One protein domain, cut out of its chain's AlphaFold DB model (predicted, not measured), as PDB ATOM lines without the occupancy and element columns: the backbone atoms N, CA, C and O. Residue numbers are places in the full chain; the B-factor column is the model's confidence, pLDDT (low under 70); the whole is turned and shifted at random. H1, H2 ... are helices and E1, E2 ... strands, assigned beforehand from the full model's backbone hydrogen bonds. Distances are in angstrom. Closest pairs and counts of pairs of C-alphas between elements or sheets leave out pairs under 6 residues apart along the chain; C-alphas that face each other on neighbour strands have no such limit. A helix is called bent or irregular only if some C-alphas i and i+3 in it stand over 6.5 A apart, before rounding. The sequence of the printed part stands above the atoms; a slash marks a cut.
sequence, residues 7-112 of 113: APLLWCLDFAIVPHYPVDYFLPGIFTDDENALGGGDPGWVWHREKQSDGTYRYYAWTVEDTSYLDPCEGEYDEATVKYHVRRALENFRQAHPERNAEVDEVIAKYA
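This is residues 7 to 112 of the 113 residues of an uncharacterized protein of Parvibium lacunae (UniProt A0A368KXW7). A small wall of three strands, E1, E2 and E3, is covered on one face by H1, which crosses it, and by the short H2, while its other face is bare; from this sheet a long helical hairpin leads away, H4 running off from the strands and H5 folding back beside it. H1 sits in the angle between the sheet and H4, and the short H3 lies past one end of the strands. The printed part has 106 residues, with five named helices and three named strands in the order H1, H2, E1, E2, H3, E3, H4, H5; the sheet runs E1, E2, E3, antiparallel throughout, and the class is mixed, helices and strands. The whole is compact, with a radius of gyration of the C-alphas of 13.5 A, and spans 37 by 35 by 24 A.

H1, residues 7 to 16, is on the sheet formed by E1, residues 45 to 51, E2, residues 57 to 63, and E3, residues 74 to 77. Its height over the sheet is 7.6 A, and it lies over E1 and E2. It runs across the strands, at 80 degrees to E1 on the local plane. Its closest C-alphas to E2 are those of Pro 8 and Trp 62, 5.2 A apart. With H1 on one face of the sheet, the two make two layers, helix over strands. H2, residues 28 to 31, is on the same face as H1 at a height over the sheet of 6.9 A, and only just over none of the strands, with 2 of its C-alphas falling on E1; the closest C-alphas of H2 and E1 are those of Ile 30 and His 48, 5.5 A apart. H1 and H2 are apart. E1 and E2 form an antiparallel hairpin at 164 degrees, with N 48 and O 60 at 2.9 A and N 50 and O 58 at 2.8 A, within hydrogen-bond range. H3, residues 65 to 68, is not on the sheet. E2 and E3 are antiparallel at 160 degrees, with N 61 and O 75 at 3.0 A and N 77 and O 59 at 2.8 A. H4, residues 79 to 96, only grazes the sheet with its residues 79 to 82. With its residues 82 to 89 alone H4 touches H1, at a steep tilt of 49 degrees, the same way; the closest C-alphas are those of Leu 13 and Ala 89, 6.9 A apart. H5, residues 98 to 111, forms a helical hairpin with H4, at a shallow tilt of 15 degrees, opposite ways. They touch, H4 with its residues 87 to 94 alone, and the closest C-alphas are those of Arg 94 and Asn 101, 5.6 A apart. H2 and H5 are close but not clearly touching, with the C-alphas of Phe 31 and Tyr 111 at 7.0 A. Every O i to N i+4 pair is within hydrogen-bond range in H4, against 5 of 6 in H1 and 8 of 10 in H5; H2 and H3 are too short for such a pair.

H1 begins at C-alpha 7, (95.957, 138.030, 102.287), and measures 14.2 A from first to last C-alpha. E1 measures 20.7 A and E2 20.5 A, while E3 measures 10.3 A. H2 and H3 have four residues each. H4 begins at C-alpha 79, (106.796, 147.164, 110.276), and measures 25.8 A. H5 measures 20.2 A and ends at C-alpha 111, (116.914, 144.789, 105.935). H5 is irregular: C-alphas 99 and 102 are 7.8 A apart.

The two C-alphas farthest apart are those of Ser 53 and Glu 99, at 41.7 A. The printed part has no cut. The links from H1 to H2, 11 residues, and from H2 to E1, 13 residues, are long, and the other links are tight. In the second long link, residues 40 to 41 pair with residues 45 to 46 of E1, antiparallel. The mean pLDDT of the printed part is 94.9, and no printed residue is under 70.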
ATOM      1  N   ALA A   7      96.042 138.540 103.651       94.31
ATOM      2  CA  ALA A   7      95.957 138.030 102.287       94.31
ATOM      3  C   ALA A   7      96.622 138.936 101.228       94.31
ATOM      4  O   ALA A   7      97.390 138.397 100.428       94.31
ATOM      5  N   PRO A   8      96.435 140.274 101.221       95.31
ATOM      6  CA  PRO A   8      97.056 141.106 100.198       95.31
ATOM      7  C   PRO A   8      98.576 141.214 100.369       95.31
ATOM      8  O   PRO A   8      99.295 141.278  99.372       95.31
ATOM      9  N   LEU A   9      99.098 141.153 101.603       96.25
ATOM     10  CA  LEU A   9     100.547 141.094 101.824       96.25
ATOM     11  C   LEU A   9     101.135 139.781 101.302       96.25
ATOM     12  O   LEU A   9     102.167 139.796 100.635       96.25
ATOM     13  N   LEU A  10     100.484 138.649 101.583       95.38
ATOM     14  CA  LEU A  10     100.936 137.349 101.085       95.38
ATOM     15  C   LEU A  10     100.889 137.279  99.555       95.38
ATOM     16  O   LEU A  10     101.815 136.736  98.963       95.38
ATOM     17  N   TRP A  11      99.867 137.871  98.928       95.12
ATOM     18  CA  TRP A  11      99.792 137.997  97.471       95.12
ATOM     19  C   TRP A  11     100.991 138.767  96.914       95.12
ATOM     20  O   TRP A  11     101.692 138.258  96.048       95.12
ATOM     21  N   CYS A  12     101.297 139.947  97.462       96.12
ATOM     22  CA  CYS A  12     102.461 140.725  97.029       96.12
ATOM     23  C   CYS A  12     103.771 139.941  97.195       96.12
ATOM     24  O   CYS A  12     104.618 139.959  96.307       96.12
ATOM     25  N   LEU A  13     103.936 139.218  98.307       96.25
ATOM     26  CA  LEU A  13     105.150 138.440  98.574       96.25
ATOM     27  C   LEU A  13     105.360 137.287  97.588       96.25
ATOM     28  O   LEU A  13     106.509 137.019  97.234       96.25
ATOM     29  N   ASP A  14     104.283 136.641  97.137       95.00
ATOM     30  CA  ASP A  14     104.345 135.531  96.177       95.00
ATOM     31  C   ASP A  14     104.935 135.970  94.826       95.00
ATOM     32  O   ASP A  14     105.631 135.203  94.161       95.00
ATOM     33  N   PHE A  15     104.738 137.240  94.457       95.12
ATOM     34  CA  PHE A  15     105.278 137.821  93.225       95.12
ATOM     35  C   PHE A  15     106.548 138.652  93.430       95.12
ATOM     36  O   PHE A  15     107.341 138.800  92.498       95.12
ATOM     37  N   ALA A  16     106.784 139.164  94.637       96.12
ATOM     38  CA  ALA A  16     107.980 139.938  94.951       96.12
ATOM     39  C   ALA A  16     109.237 139.065  95.122       96.12
ATOM     40  O   ALA A  16     110.341 139.522  94.825       96.12
ATOM     41  N   ILE A  17     109.096 137.827  95.612       96.56
ATOM     42  CA  ILE A  17     110.222 136.929  95.917       96.56
ATOM     43  C   ILE A  17     110.139 135.695  95.012       96.56
ATOM     44  O   ILE A  17     109.597 134.655  95.377       96.56
ATOM     45  N   VAL A  18     110.697 135.824  93.806       95.12
ATOM     46  CA  VAL A  18     110.590 134.827  92.729       95.12
ATOM     47  C   VAL A  18     111.963 134.422  92.175       95.12
ATOM     48  O   VAL A  18     112.900 135.223  92.161       95.12
ATOM     49  N   PRO A  19     112.128 133.186  91.666       95.75
ATOM     50  CA  PRO A  19     113.452 132.647  91.345       95.75
ATOM     51  C   PRO A  19     114.137 133.278  90.127       95.75
ATOM     52  O   PRO A  19     115.343 133.113  89.969       95.75
ATOM     53  N   HIS A  20     113.401 133.989  89.271       94.44
ATOM     54  CA  HIS A  20     113.928 134.590  88.042       94.44
ATOM     55  C   HIS A  20     114.451 136.028  88.220       94.44
ATOM     56  O   HIS A  20     114.960 136.607  87.260       94.44
ATOM     57  N   TYR A  21     114.381 136.579  89.435       95.88
ATOM     58  CA  TYR A  21     114.975 137.864  89.812       95.88
ATOM     59  C   TYR A  21     115.947 137.704  90.988       95.88
ATOM     60  O   TYR A  21     115.882 136.697  91.704       95.88
ATOM     61  N   PRO A  22     116.844 138.684  91.221       96.81
ATOM     62  CA  PRO A  22     117.506 138.847  92.513       96.81
ATOM     63  C   PRO A  22     116.488 138.837  93.663       96.81
ATOM     64  O   PRO A  22     115.388 139.366  93.514       96.81
ATOM     65  N   VAL A  23     116.841 138.231  94.798       96.75
ATOM     66  CA  VAL A  23     115.932 138.034  95.943       96.75
ATOM     67  C   VAL A  23     115.399 139.367  96.468       96.75
ATOM     68  O   VAL A  23     114.263 139.442  96.928       96.75
ATOM     69  N   ASP A  24     116.200 140.429  96.384       96.12
ATOM     70  CA  ASP A  24     115.812 141.765  96.817       96.12
ATOM     71  C   ASP A  24     115.248 142.654  95.717       96.12
ATOM     72  O   ASP A  24     115.031 143.825  95.981       96.12
ATOM     73  N   TYR A  25     114.968 142.151  94.515       96.44
ATOM     74  CA  TYR A  25     114.623 143.002  93.372       96.44
ATOM     75  C   TYR A  25     113.488 144.007  93.655       96.44
ATOM     76  O   TYR A  25     113.610 145.182  93.312       96.44
ATOM     77  N   PHE A  26     112.421 143.577  94.337       96.56
ATOM     78  CA  PHE A  26     111.306 144.453  94.717       96.56
ATOM     79  C   PHE A  26     111.418 145.022  96.144       96.56
ATOM     80  O   PHE A  26     110.747 146.001  96.470       96.56
ATOM     81  N   LEU A  27     112.247 144.439  97.022       95.94
ATOM     82  CA  LEU A  27     112.306 144.802  98.449       95.94
ATOM     83  C   LEU A  27     112.676 146.272  98.730       95.94
ATOM     84  O   LEU A  27     112.183 146.819  99.721       95.94
ATOM     85  N   PRO A  28     113.479 146.972  97.902       95.62
ATOM     86  CA  PRO A  28     113.677 148.405  98.050       95.62
ATOM     87  C   PRO A  28     112.371 149.204  98.068       95.62
ATOM     88  O   PRO A  28     112.284 150.153  98.846       95.62
ATOM     89  N   GLY A  29     111.347 148.789  97.313       93.00
ATOM     90  CA  GLY A  29     110.058 149.489  97.241       93.00
ATOM     91  C   GLY A  29     109.272 149.474  98.553       93.00
ATOM     92  O   GLY A  29     108.396 150.312  98.753       93.00
ATOM     93  N   ILE A  30     109.611 148.560  99.470       93.50
ATOM     94  CA  ILE A  30     108.955 148.438 100.774       93.50
ATOM     95  C   ILE A  30     109.881 148.762 101.950       93.50
ATOM     96  O   ILE A  30     109.403 149.120 103.018       93.50
ATOM     97  N   PHE A  31     111.207 148.706 101.782       95.19
ATOM     98  CA  PHE A  31     112.159 148.957 102.874       95.19
ATOM     99  C   PHE A  31     113.050 150.190 102.700       95.19
ATOM    100  O   PHE A  31     113.851 150.487 103.593       95.19
ATOM    101  N   THR A  32     112.901 150.950 101.617       93.12
ATOM    102  CA  THR A  32     113.676 152.179 101.383       93.12
ATOM    103  C   THR A  32     112.784 153.346 100.962       93.12
ATOM    104  O   THR A  32     111.613 153.157 100.650       93.12
ATOM    105  N   ASP A  33     113.330 154.562 101.002       89.88
ATOM    106  CA  ASP A  33     112.668 155.770 100.485       89.88
ATOM    107  C   ASP A  33     113.065 156.033  99.012       89.88
ATOM    108  O   ASP A  33     113.057 157.174  98.560       89.88
ATOM    109  N   ASP A  34     113.490 155.000  98.271       91.06
ATOM    110  CA  ASP A  34     113.825 155.125  96.849       91.06
ATOM    111  C   ASP A  34     112.548 155.196  96.004       91.06
ATOM    112  O   ASP A  34     111.877 154.192  95.775       91.06
ATOM    113  N   GLU A  35     112.233 156.392  95.510       86.50
ATOM    114  CA  GLU A  35     111.063 156.659  94.662       86.50
ATOM    115  C   GLU A  35     111.089 155.905  93.321       86.50
ATOM    116  O   GLU A  35     110.054 155.778  92.669       86.50
ATOM    117  N   ASN A  36     112.254 155.402  92.892       90.19
ATOM    118  CA  ASN A  36     112.389 154.626  91.657       90.19
ATOM    119  C   ASN A  36     112.289 153.117  91.892       90.19
ATOM    120  O   ASN A  36     112.296 152.346  90.928       90.19
ATOM    121  N   ALA A  37     112.237 152.680  93.152       92.62
ATOM    122  CA  ALA A  37     112.112 151.273  93.470       92.62
ATOM    123  C   ALA A  37     110.738 150.740  93.058       92.62
ATOM    124  O   ALA A  37     109.705 151.392  93.211       92.62
ATOM    125  N   LEU A  38     110.727 149.512  92.545       90.94
ATOM    126  CA  LEU A  38     109.496 148.884  92.100       90.94
ATOM    127  C   LEU A  38     108.635 148.492  93.300       90.94
ATOM    128  O   LEU A  38     109.027 147.690  94.149       90.94
ATOM    129  N   GLY A  39     107.435 149.059  93.329       91.50
ATOM    130  CA  GLY A  39     106.425 148.785  94.336       91.50
ATOM    131  C   GLY A  39     105.363 147.784  93.890       91.50
ATOM    132  O   GLY A  39     104.337 147.711  94.539       91.50
ATOM    133  N   GLY A  40     105.523 147.066  92.777       94.19
ATOM    134  CA  GLY A  40     104.456 146.219  92.249       94.19
ATOM    135  C   GLY A  40     104.740 145.657  90.864       94.19
ATOM    136  O   GLY A  40     105.772 145.965  90.260       94.19
ATOM    137  N   GLY A  41     103.817 144.848  90.348       92.12
ATOM    138  CA  GLY A  41     103.975 144.190  89.054       92.12
ATOM    139  C   GLY A  41     102.755 143.400  88.581       92.12
ATOM    140  O   GLY A  41     101.666 143.490  89.145       92.12
ATOM    141  N   ASP A  42     102.965 142.634  87.512       90.31
ATOM    142  CA  ASP A  42     102.007 141.676  86.951       90.31
ATOM    143  C   ASP A  42     102.127 140.323  87.685       90.31
ATOM    144  O   ASP A  42     103.262 139.901  87.940       90.31
ATOM    145  N   PRO A  43     101.026 139.632  88.046       88.25
ATOM    146  CA  PRO A  43      99.616 139.985  87.875       88.25
ATOM    147  C   PRO A  43      99.097 140.881  89.010       88.25
ATOM    148  O   PRO A  43      98.802 140.424  90.114       88.25
ATOM    149  N   GLY A  44      98.982 142.178  88.721       93.25
ATOM    150  CA  GLY A  44      98.298 143.185  89.534       93.25
ATOM    151  C   GLY A  44      98.529 143.136  91.043       93.25
ATOM    152  O   GLY A  44      97.605 142.834  91.797       93.25
ATOM    153  N   TRP A  45      99.718 143.495  91.509       95.38
ATOM    154  CA  TRP A  45     100.000 143.647  92.938       95.38
ATOM    155  C   TRP A  45     100.798 144.916  93.193       95.38
ATOM    156  O   TRP A  45     101.613 145.313  92.357       95.38
ATOM    157  N   VAL A  46     100.561 145.550  94.339       95.19
ATOM    158  CA  VAL A  46     101.305 146.731  94.768       95.19
ATOM    159  C   VAL A  46     101.544 146.681  96.270       95.19
ATOM    160  O   VAL A  46     100.656 146.331  97.045       95.19
ATOM    161  N   TRP A  47     102.741 147.078  96.678       94.94
ATOM    162  CA  TRP A  47     103.093 147.401  98.046       94.94
ATOM    163  C   TRP A  47     103.714 148.797  98.142       94.94
ATOM    164  O   TRP A  47     104.278 149.335  97.189       94.94
ATOM    165  N   HIS A  48     103.583 149.418  99.302       93.19
ATOM    166  CA  HIS A  48     104.105 150.755  99.545       93.19
ATOM    167  C   HIS A  48     104.324 150.971 101.040       93.19
ATOM    168  O   HIS A  48     103.694 150.314 101.869       93.19
ATOM    169  N   ARG A  49     105.193 151.921 101.394       94.31
ATOM    170  CA  ARG A  49     105.351 152.389 102.769       94.31
ATOM    171  C   ARG A  49     105.208 153.902 102.843       94.31
ATOM    172  O   ARG A  49     105.792 154.622 102.040       94.31
ATOM    173  N   GLU A  50     104.539 154.375 103.879       93.88
ATOM    174  CA  GLU A  50     104.406 155.794 104.176       93.88
ATOM    175  C   GLU A  50     105.075 156.111 105.512       93.88
ATOM    176  O   GLU A  50     104.788 155.486 106.541       93.88
ATOM    177  N   LYS A  51     105.957 157.114 105.510       94.88
ATOM    178  CA  LYS A  51     106.567 157.626 106.735       94.88
ATOM    179  C   LYS A  51     105.558 158.456 107.522       94.88
ATOM    180  O   LYS A  51     105.059 159.468 107.041       94.88
ATOM    181  N   GLN A  52     105.320 158.051 108.757       95.56
ATOM    182  CA  GLN A  52     104.394 158.696 109.672       95.56
ATOM    183  C   GLN A  52     105.048 159.897 110.373       95.56
ATOM    184  O   GLN A  52     106.274 160.047 110.415       95.56
ATOM    185  N   SER A  53     104.223 160.771 110.957       96.25
ATOM    186  CA  SER A  53     104.695 161.992 111.635       96.25
ATOM    187  C   SER A  53     105.565 161.731 112.874       96.25
ATOM    188  O   SER A  53     106.382 162.576 113.237       96.25
ATOM    189  N   ASP A  54     105.432 160.557 113.495       95.38
ATOM    190  CA  ASP A  54     106.245 160.100 114.630       95.38
ATOM    191  C   ASP A  54     107.571 159.436 114.207       95.38
ATOM    192  O   ASP A  54     108.359 159.010 115.053       95.38
ATOM    193  N   GLY A  55     107.840 159.374 112.900       93.19
ATOM    194  CA  GLY A  55     109.037 158.774 112.325       93.19
ATOM    195  C   GLY A  55     108.946 157.265 112.098       93.19
ATOM    196  O   GLY A  55     109.906 156.701 111.571       93.19
ATOM    197  N   THR A  56     107.829 156.622 112.450       94.62
ATOM    198  CA  THR A  56     107.556 155.223 112.089       94.62
ATOM    199  C   THR A  56     107.134 155.103 110.623       94.62
ATOM    200  O   THR A  56     106.940 156.103 109.929       94.62
ATOM    201  N   TYR A  57     107.017 153.871 110.128       95.31
ATOM    202  CA  TYR A  57     106.487 153.592 108.796       95.31
ATOM    203  C   TYR A  57     105.219 152.758 108.905       95.31
ATOM    204  O   TYR A  57     105.148 151.813 109.693       95.31
ATOM    205  N   ARG A  58     104.250 153.094 108.060       96.06
ATOM    206  CA  ARG A  58     103.057 152.296 107.818       96.06
ATOM    207  C   ARG A  58     103.161 151.651 106.451       96.06
ATOM    208  O   ARG A  58     103.649 152.279 105.516       96.06
ATOM    209  N   TYR A  59     102.740 150.402 106.351       96.75
ATOM    210  CA  TYR A  59     102.928 149.591 105.160       96.75
ATOM    211  C   TYR A  59     101.579 149.233 104.562       96.75
ATOM    212  O   TYR A  59     100.656 148.890 105.291       96.75
ATOM    213  N   TYR A  60     101.491 149.271 103.242       95.88
ATOM    214  CA  TYR A  60     100.272 149.043 102.487       95.88
ATOM    215  C   TYR A  60     100.534 147.966 101.444       95.88
ATOM    216  O   TYR A  60     101.591 147.966 100.813       95.88
ATOM    217  N   ALA A  61      99.581 147.058 101.260       96.56
ATOM    218  CA  ALA A  61      99.613 146.065 100.193       96.56
ATOM    219  C   ALA A  61      98.214 145.898  99.608       96.56
ATOM    220  O   ALA A  61      97.248 145.845 100.372       96.56
ATOM    221  N   TRP A  62      98.103 145.799  98.285       95.56
ATOM    222  CA  TRP A  62      96.821 145.588  97.622       95.56
ATOM    223  C   TRP A  62      96.929 144.874  96.275       95.56
ATOM    224  O   TRP A  62      97.973 144.868  95.615       95.56
ATOM    225  N   THR A  63      95.818 144.266  95.866       94.69
ATOM    226  CA  THR A  63      95.616 143.727  94.520       94.69
ATOM    227  C   THR A  63      95.086 144.814  93.589       94.69
ATOM    228  O   THR A  63      94.321 145.692  93.989       94.69
ATOM    229  N   VAL A  64      95.483 144.761  92.320       92.00
ATOM    230  CA  VAL A  64      94.911 145.607  91.264       92.00
ATOM    231  C   VAL A  64      93.902 144.757  90.502       92.00
ATOM    232  O   VAL A  64      94.299 143.851  89.775       92.00
ATOM    233  N   GLU A  65      92.605 144.997  90.699       87.00
ATOM    234  CA  GLU A  65      91.506 144.169  90.157       87.00
ATOM    235  C   GLU A  65      91.651 143.906  88.650       87.00
ATOM    236  O   GLU A  65      91.637 142.755  88.213       87.00
ATOM    237  N   ASP A  66      91.913 144.967  87.878       85.00
ATOM    238  CA  ASP A  66      92.002 144.934  86.412       85.00
ATOM    239  C   ASP A  66      93.060 143.961  85.864       85.00
ATOM    240  O   ASP A  66      92.952 143.510  84.721       85.00
ATOM    241  N   THR A  67      94.099 143.652  86.646       87.50
ATOM    242  CA  THR A  67      95.253 142.848  86.203       87.50
ATOM    243  C   THR A  67      95.513 141.611  87.058       87.50
ATOM    244  O   THR A  67      96.121 140.658  86.578       87.50
ATOM    245  N   SER A  68      95.031 141.578  88.299       87.12
ATOM    246  CA  SER A  68      95.146 140.410  89.183       87.12
ATOM    247  C   SER A  68      94.061 139.364  88.948       87.12
ATOM    248  O   SER A  68      94.263 138.204  89.300       87.12
ATOM    249  N   TYR A  69      92.917 139.755  88.366       85.88
ATOM    250  CA  TYR A  69      91.708 138.924  88.273       85.88
ATOM    251  C   TYR A  69      91.177 138.446  89.639       85.88
ATOM    252  O   TYR A  69      90.453 137.451  89.714       85.88
ATOM    253  N   LEU A  70      91.547 139.143  90.716       86.12
ATOM    254  CA  LEU A  70      91.052 138.928  92.072       86.12
ATOM    255  C   LEU A  70      90.096 140.049  92.467       86.12
ATOM    256  O   LEU A  70      90.231 141.178  91.993       86.12
ATOM    257  N   ASP A  71      89.198 139.753  93.408       87.25
ATOM    258  CA  ASP A  71      88.464 140.804  94.111       87.25
ATOM    259  C   ASP A  71      89.471 141.789  94.749       87.25
ATOM    260  O   ASP A  71      90.503 141.344  95.281       87.25
ATOM    261  N   PRO A  72      89.197 143.110  94.722       85.25
ATOM    262  CA  PRO A  72      90.031 144.094  95.394       85.25
ATOM    263  C   PRO A  72      90.272 143.700  96.850       85.25
ATOM    264  O   PRO A  72      89.338 143.523  97.637       85.25
ATOM    265  N   CYS A  73      91.540 143.564  97.208       88.81
ATOM    266  CA  CYS A  73      91.960 143.226  98.551       88.81
ATOM    267  C   CYS A  73      93.091 144.161  98.940       88.81
ATOM    268  O   CYS A  73      94.083 144.250  98.223       88.81
ATOM    269  N   GLU A  74      92.949 144.838 100.073       94.31
ATOM    270  CA  GLU A  74      93.946 145.759 100.604       94.31
ATOM    271  C   GLU A  74      94.161 145.524 102.098       94.31
ATOM    272  O   GLU A  74      93.301 144.977 102.799       94.31
ATOM    273  N   GLY A  75      95.343 145.900 102.575       95.19
ATOM    274  CA  GLY A  75      95.706 145.803 103.978       95.19
ATOM    275  C   GLY A  75      96.768 146.821 104.359       95.19
ATOM    276  O   GLY A  75      97.605 147.214 103.542       95.19
ATOM    277  N   GLU A  76      96.712 147.224 105.622       96.25
ATOM    278  CA  GLU A  76      97.623 148.158 106.266       96.25
ATOM    279  C   GLU A  76      98.307 147.435 107.431       96.25
ATOM    280  O   GLU A  76      97.638 146.768 108.219       96.25
ATOM    281  N   TYR A  77      99.626 147.570 107.546       96.06
ATOM    282  CA  TYR A  77     100.437 146.783 108.472       96.06
ATOM    283  C   TYR A  77     101.485 147.644 109.168       96.06
ATOM    284  O   TYR A  77     101.967 148.649 108.629       96.06
ATOM    285  N   ASP A  78     101.864 147.228 110.371       95.62
ATOM    286  CA  ASP A  78     103.073 147.726 111.016       95.62
ATOM    287  C   ASP A  78     104.344 147.067 110.441       95.62
ATOM    288  O   ASP A  78     104.307 146.055 109.731       95.62
ATOM    289  N   GLU A  79     105.500 147.662 110.746       95.56
ATOM    290  CA  GLU A  79     106.796 147.164 110.276       95.56
ATOM    291  C   GLU A  79     107.095 145.738 110.763       95.56
ATOM    292  O   GLU A  79     107.720 144.958 110.043       95.56
ATOM    293  N   ALA A  80     106.664 145.378 111.975       96.06
ATOM    294  CA  ALA A  80     106.972 144.082 112.564       96.06
ATOM    295  C   ALA A  80     106.249 142.951 111.820       96.06
ATOM    296  O   ALA A  80     106.873 141.938 111.492       96.06
ATOM    297  N   THR A  81     104.973 143.151 111.488       96.88
ATOM    298  CA  THR A  81     104.171 142.238 110.671       96.88
ATOM    299  C   THR A  81     104.796 142.063 109.289       96.88
ATOM    300  O   THR A  81     105.021 140.929 108.856       96.88
ATOM    301  N   VAL A  82     105.174 143.155 108.615       97.25
ATOM    302  CA  VAL A  82     105.807 143.069 107.288       97.25
ATOM    303  C   VAL A  82     107.138 142.329 107.347       97.25
ATOM    304  O   VAL A  82     107.339 141.382 106.586       97.25
ATOM    305  N   LYS A  83     108.033 142.690 108.274       97.81
ATOM    306  CA  LYS A  83     109.336 142.017 108.415       97.81
ATOM    307  C   LYS A  83     109.183 140.535 108.723       97.81
ATOM    308  O   LYS A  83     109.880 139.719 108.122       97.81
ATOM    309  N   TYR A  84     108.248 140.173 109.601       97.88
ATOM    310  CA  TYR A  84     107.955 138.777 109.907       97.88
ATOM    311  C   TYR A  84     107.555 137.995 108.649       97.88
ATOM    312  O   TYR A  84     108.107 136.921 108.386       97.88
ATOM    313  N   HIS A  85     106.642 138.531 107.837       98.06
ATOM    314  CA  HIS A  85     106.168 137.846 106.635       98.06
ATOM    315  C   HIS A  85     107.199 137.827 105.499       98.06
ATOM    316  O   HIS A  85     107.354 136.784 104.863       98.06
ATOM    317  N   VAL A  86     107.976 138.899 105.305       98.25
ATOM    318  CA  VAL A  86     109.117 138.896 104.371       98.25
ATOM    319  C   VAL A  86     110.141 137.846 104.792       98.25
ATOM    320  O   VAL A  86     110.539 137.023 103.970       98.25
ATOM    321  N   ARG A  87     110.528 137.799 106.076       98.50
ATOM    322  CA  ARG A  87     111.451 136.774 106.579       98.50
ATOM    323  C   ARG A  87     110.917 135.376 106.280       98.50
ATOM    324  O   ARG A  87     111.644 134.539 105.762       98.50
ATOM    325  N   ARG A  88     109.645 135.108 106.583       98.38
ATOM    326  CA  ARG A  88     109.012 133.805 106.314       98.38
ATOM    327  C   ARG A  88     109.036 133.444 104.827       98.38
ATOM    328  O   ARG A  88     109.294 132.287 104.507       98.38
ATOM    329  N   ALA A  89     108.802 134.404 103.937       98.00
ATOM    330  CA  ALA A  89     108.880 134.186 102.497       98.00
ATOM    331  C   ALA A  89     110.314 133.859 102.044       98.00
ATOM    332  O   ALA A  89     110.509 132.883 101.324       98.00
ATOM    333  N   LEU A  90     111.325 134.575 102.546       98.44
ATOM    334  CA  LEU A  90     112.744 134.288 102.292       98.44
ATOM    335  C   LEU A  90     113.170 132.902 102.804       98.44
ATOM    336  O   LEU A  90     113.892 132.166 102.134       98.44
ATOM    337  N   GLU A  91     112.691 132.521 103.986       98.38
ATOM    338  CA  GLU A  91     112.927 131.208 104.590       98.38
ATOM    339  C   GLU A  91     112.304 130.071 103.762       98.38
ATOM    340  O   GLU A  91     112.913 129.014 103.601       98.38
ATOM    341  N   ASN A  92     111.114 130.285 103.200       98.06
ATOM    342  CA  ASN A  92     110.492 129.331 102.281       98.06
ATOM    343  C   ASN A  92     111.236 129.289 100.936       98.06
ATOM    344  O   ASN A  92     111.501 128.209 100.411       98.06
ATOM    345  N   PHE A  93     111.621 130.454 100.408       98.19
ATOM    346  CA  PHE A  93     112.368 130.577  99.161       98.19
ATOM    347  C   PHE A  93     113.681 129.794  99.224       98.19
ATOM    348  O   PHE A  93     113.962 128.987  98.344       98.19
ATOM    349  N   ARG A  94     114.452 129.947 100.305       97.88
ATOM    350  CA  ARG A  94     115.743 129.265 100.469       97.88
ATOM    351  C   ARG A  94     115.619 127.749 100.670       97.88
ATOM    352  O   ARG A  94     116.530 127.002 100.333       97.88
ATOM    353  N   GLN A  95     114.482 127.268 101.183       97.94
ATOM    354  CA  GLN A  95     114.189 125.828 101.221       97.94
ATOM    355  C   GLN A  95     113.957 125.261  99.814       97.94
ATOM    356  O   GLN A  95     114.375 124.138  99.539       97.94
ATOM    357  N   ALA A  96     113.309 126.031  98.936       97.69
ATOM    358  CA  ALA A  96     113.077 125.658  97.540       97.69
ATOM    359  C   ALA A  96     114.309 125.881  96.641       97.69
ATOM    360  O   ALA A  96     114.491 125.147  95.672       97.69
ATOM    361  N   HIS A  97     115.164 126.848  96.994       97.69
ATOM    362  CA  HIS A  97     116.348 127.277  96.242       97.69
ATOM    363  C   HIS A  97     117.616 127.325  97.120       97.69
ATOM    364  O   HIS A  97     118.161 128.412  97.353       97.69
ATOM    365  N   PRO A  98     118.118 126.181  97.635       97.69
ATOM    366  CA  PRO A  98     119.268 126.162  98.545       97.69
ATOM    367  C   PRO A  98     120.548 126.768  97.953       97.69
ATOM    368  O   PRO A  98     121.413 127.252  98.685       97.69
ATOM    369  N   GLU A  99     120.684 126.763  96.625       98.12
ATOM    370  CA  GLU A  99     121.784 127.392  95.895       98.12
ATOM    371  C   GLU A  99     121.836 128.918  96.064       98.12
ATOM    372  O   GLU A  99     122.885 129.519  95.830       98.12
ATOM    373  N   ARG A 100     120.739 129.540  96.517       98.19
ATOM    374  CA  ARG A 100     120.616 130.987  96.752       98.19
ATOM    375  C   ARG A 100     120.684 131.376  98.233       98.19
ATOM    376  O   ARG A 100     120.435 132.529  98.569       98.19
ATOM    377  N   ASN A 101     121.059 130.460  99.132       98.31
ATOM    378  CA  ASN A 101     121.116 130.735 100.576       98.31
ATOM    379  C   ASN A 101     121.976 131.956 100.939       98.31
ATOM    380  O   ASN A 101     121.560 132.754 101.770       98.31
ATOM    381  N   ALA A 102     123.143 132.117 100.307       98.31
ATOM    382  CA  ALA A 102     124.032 133.246 100.590       98.31
ATOM    383  C   ALA A 102     123.377 134.595 100.251       98.31
ATOM    384  O   ALA A 102     123.449 135.531 101.037       98.31
ATOM    385  N   GLU A 103     122.673 134.662  99.120       98.19
ATOM    386  CA  GLU A 103     121.919 135.848  98.715       98.19
ATOM    387  C   GLU A 103     120.785 136.146  99.706       98.19
ATOM    388  O   GLU A 103     120.591 137.286 100.113       98.19
ATOM    389  N   VAL A 104     120.071 135.116 100.167       98.56
ATOM    390  CA  VAL A 104     119.027 135.275 101.189       98.56
ATOM    391  C   VAL A 104     119.603 135.803 102.509       98.56
ATOM    392  O   VAL A 104     119.014 136.703 103.108       98.56
ATOM    393  N   ASP A 105     120.753 135.292 102.954       98.62
ATOM    394  CA  ASP A 105     121.412 135.755 104.180       98.62
ATOM    395  C   ASP A 105     121.853 137.229 104.066       98.62
ATOM    396  O   ASP A 105     121.681 138.002 105.014       98.62
ATOM    397  N   GLU A 106     122.353 137.649 102.899       98.44
ATOM    398  CA  GLU A 106     122.683 139.052 102.610       98.44
ATOM    399  C   GLU A 106     121.449 139.959 102.699       98.44
ATOM    400  O   GLU A 106     121.507 141.027 103.313       98.44
ATOM    401  N   VAL A 107     120.315 139.523 102.146       98.31
ATOM    402  CA  VAL A 107     119.048 140.267 102.192       98.31
ATOM    403  C   VAL A 107     118.508 140.382 103.616       98.31
ATOM    404  O   VAL A 107     118.108 141.472 104.036       98.31
ATOM    405  N   ILE A 108     118.536 139.289 104.384       98.44
ATOM    406  CA  ILE A 108     118.123 139.284 105.794       98.44
ATOM    407  C   ILE A 108     118.957 140.288 106.597       98.44
ATOM    408  O   ILE A 108     118.402 141.086 107.357       98.44
ATOM    409  N   ALA A 109     120.276 140.302 106.394       98.19
ATOM    410  CA  ALA A 109     121.165 141.247 107.059       98.19
ATOM    411  C   ALA A 109     120.911 142.700 106.618       98.19
ATOM    412  O   ALA A 109     120.837 143.592 107.465       98.19
ATOM    413  N   LYS A 110     120.742 142.940 105.310       97.69
ATOM    414  CA  LYS A 110     120.524 144.271 104.716       97.69
ATOM    415  C   LYS A 110     119.286 144.973 105.277       97.69
ATOM    416  O   LYS A 110     119.337 146.176 105.518       97.69
ATOM    417  N   TYR A 111     118.199 144.232 105.496       96.38
ATOM    418  CA  TYR A 111     116.914 144.789 105.935       96.38
ATOM    419  C   TYR A 111     116.570 144.507 107.407       96.38
ATOM    420  O   TYR A 111     115.480 144.866 107.859       96.38
ATOM    421  N   ALA A 112     117.503 143.919 108.164       96.44
ATOM    422  CA  ALA A 112     117.322 143.538 109.567       96.44
ATOM    423  C   ALA A 112     116.042 142.705 109.791       96.44
ATOM    424  O   ALA A 112     115.193 143.052 110.621       96.44
TER     425      ALA A 112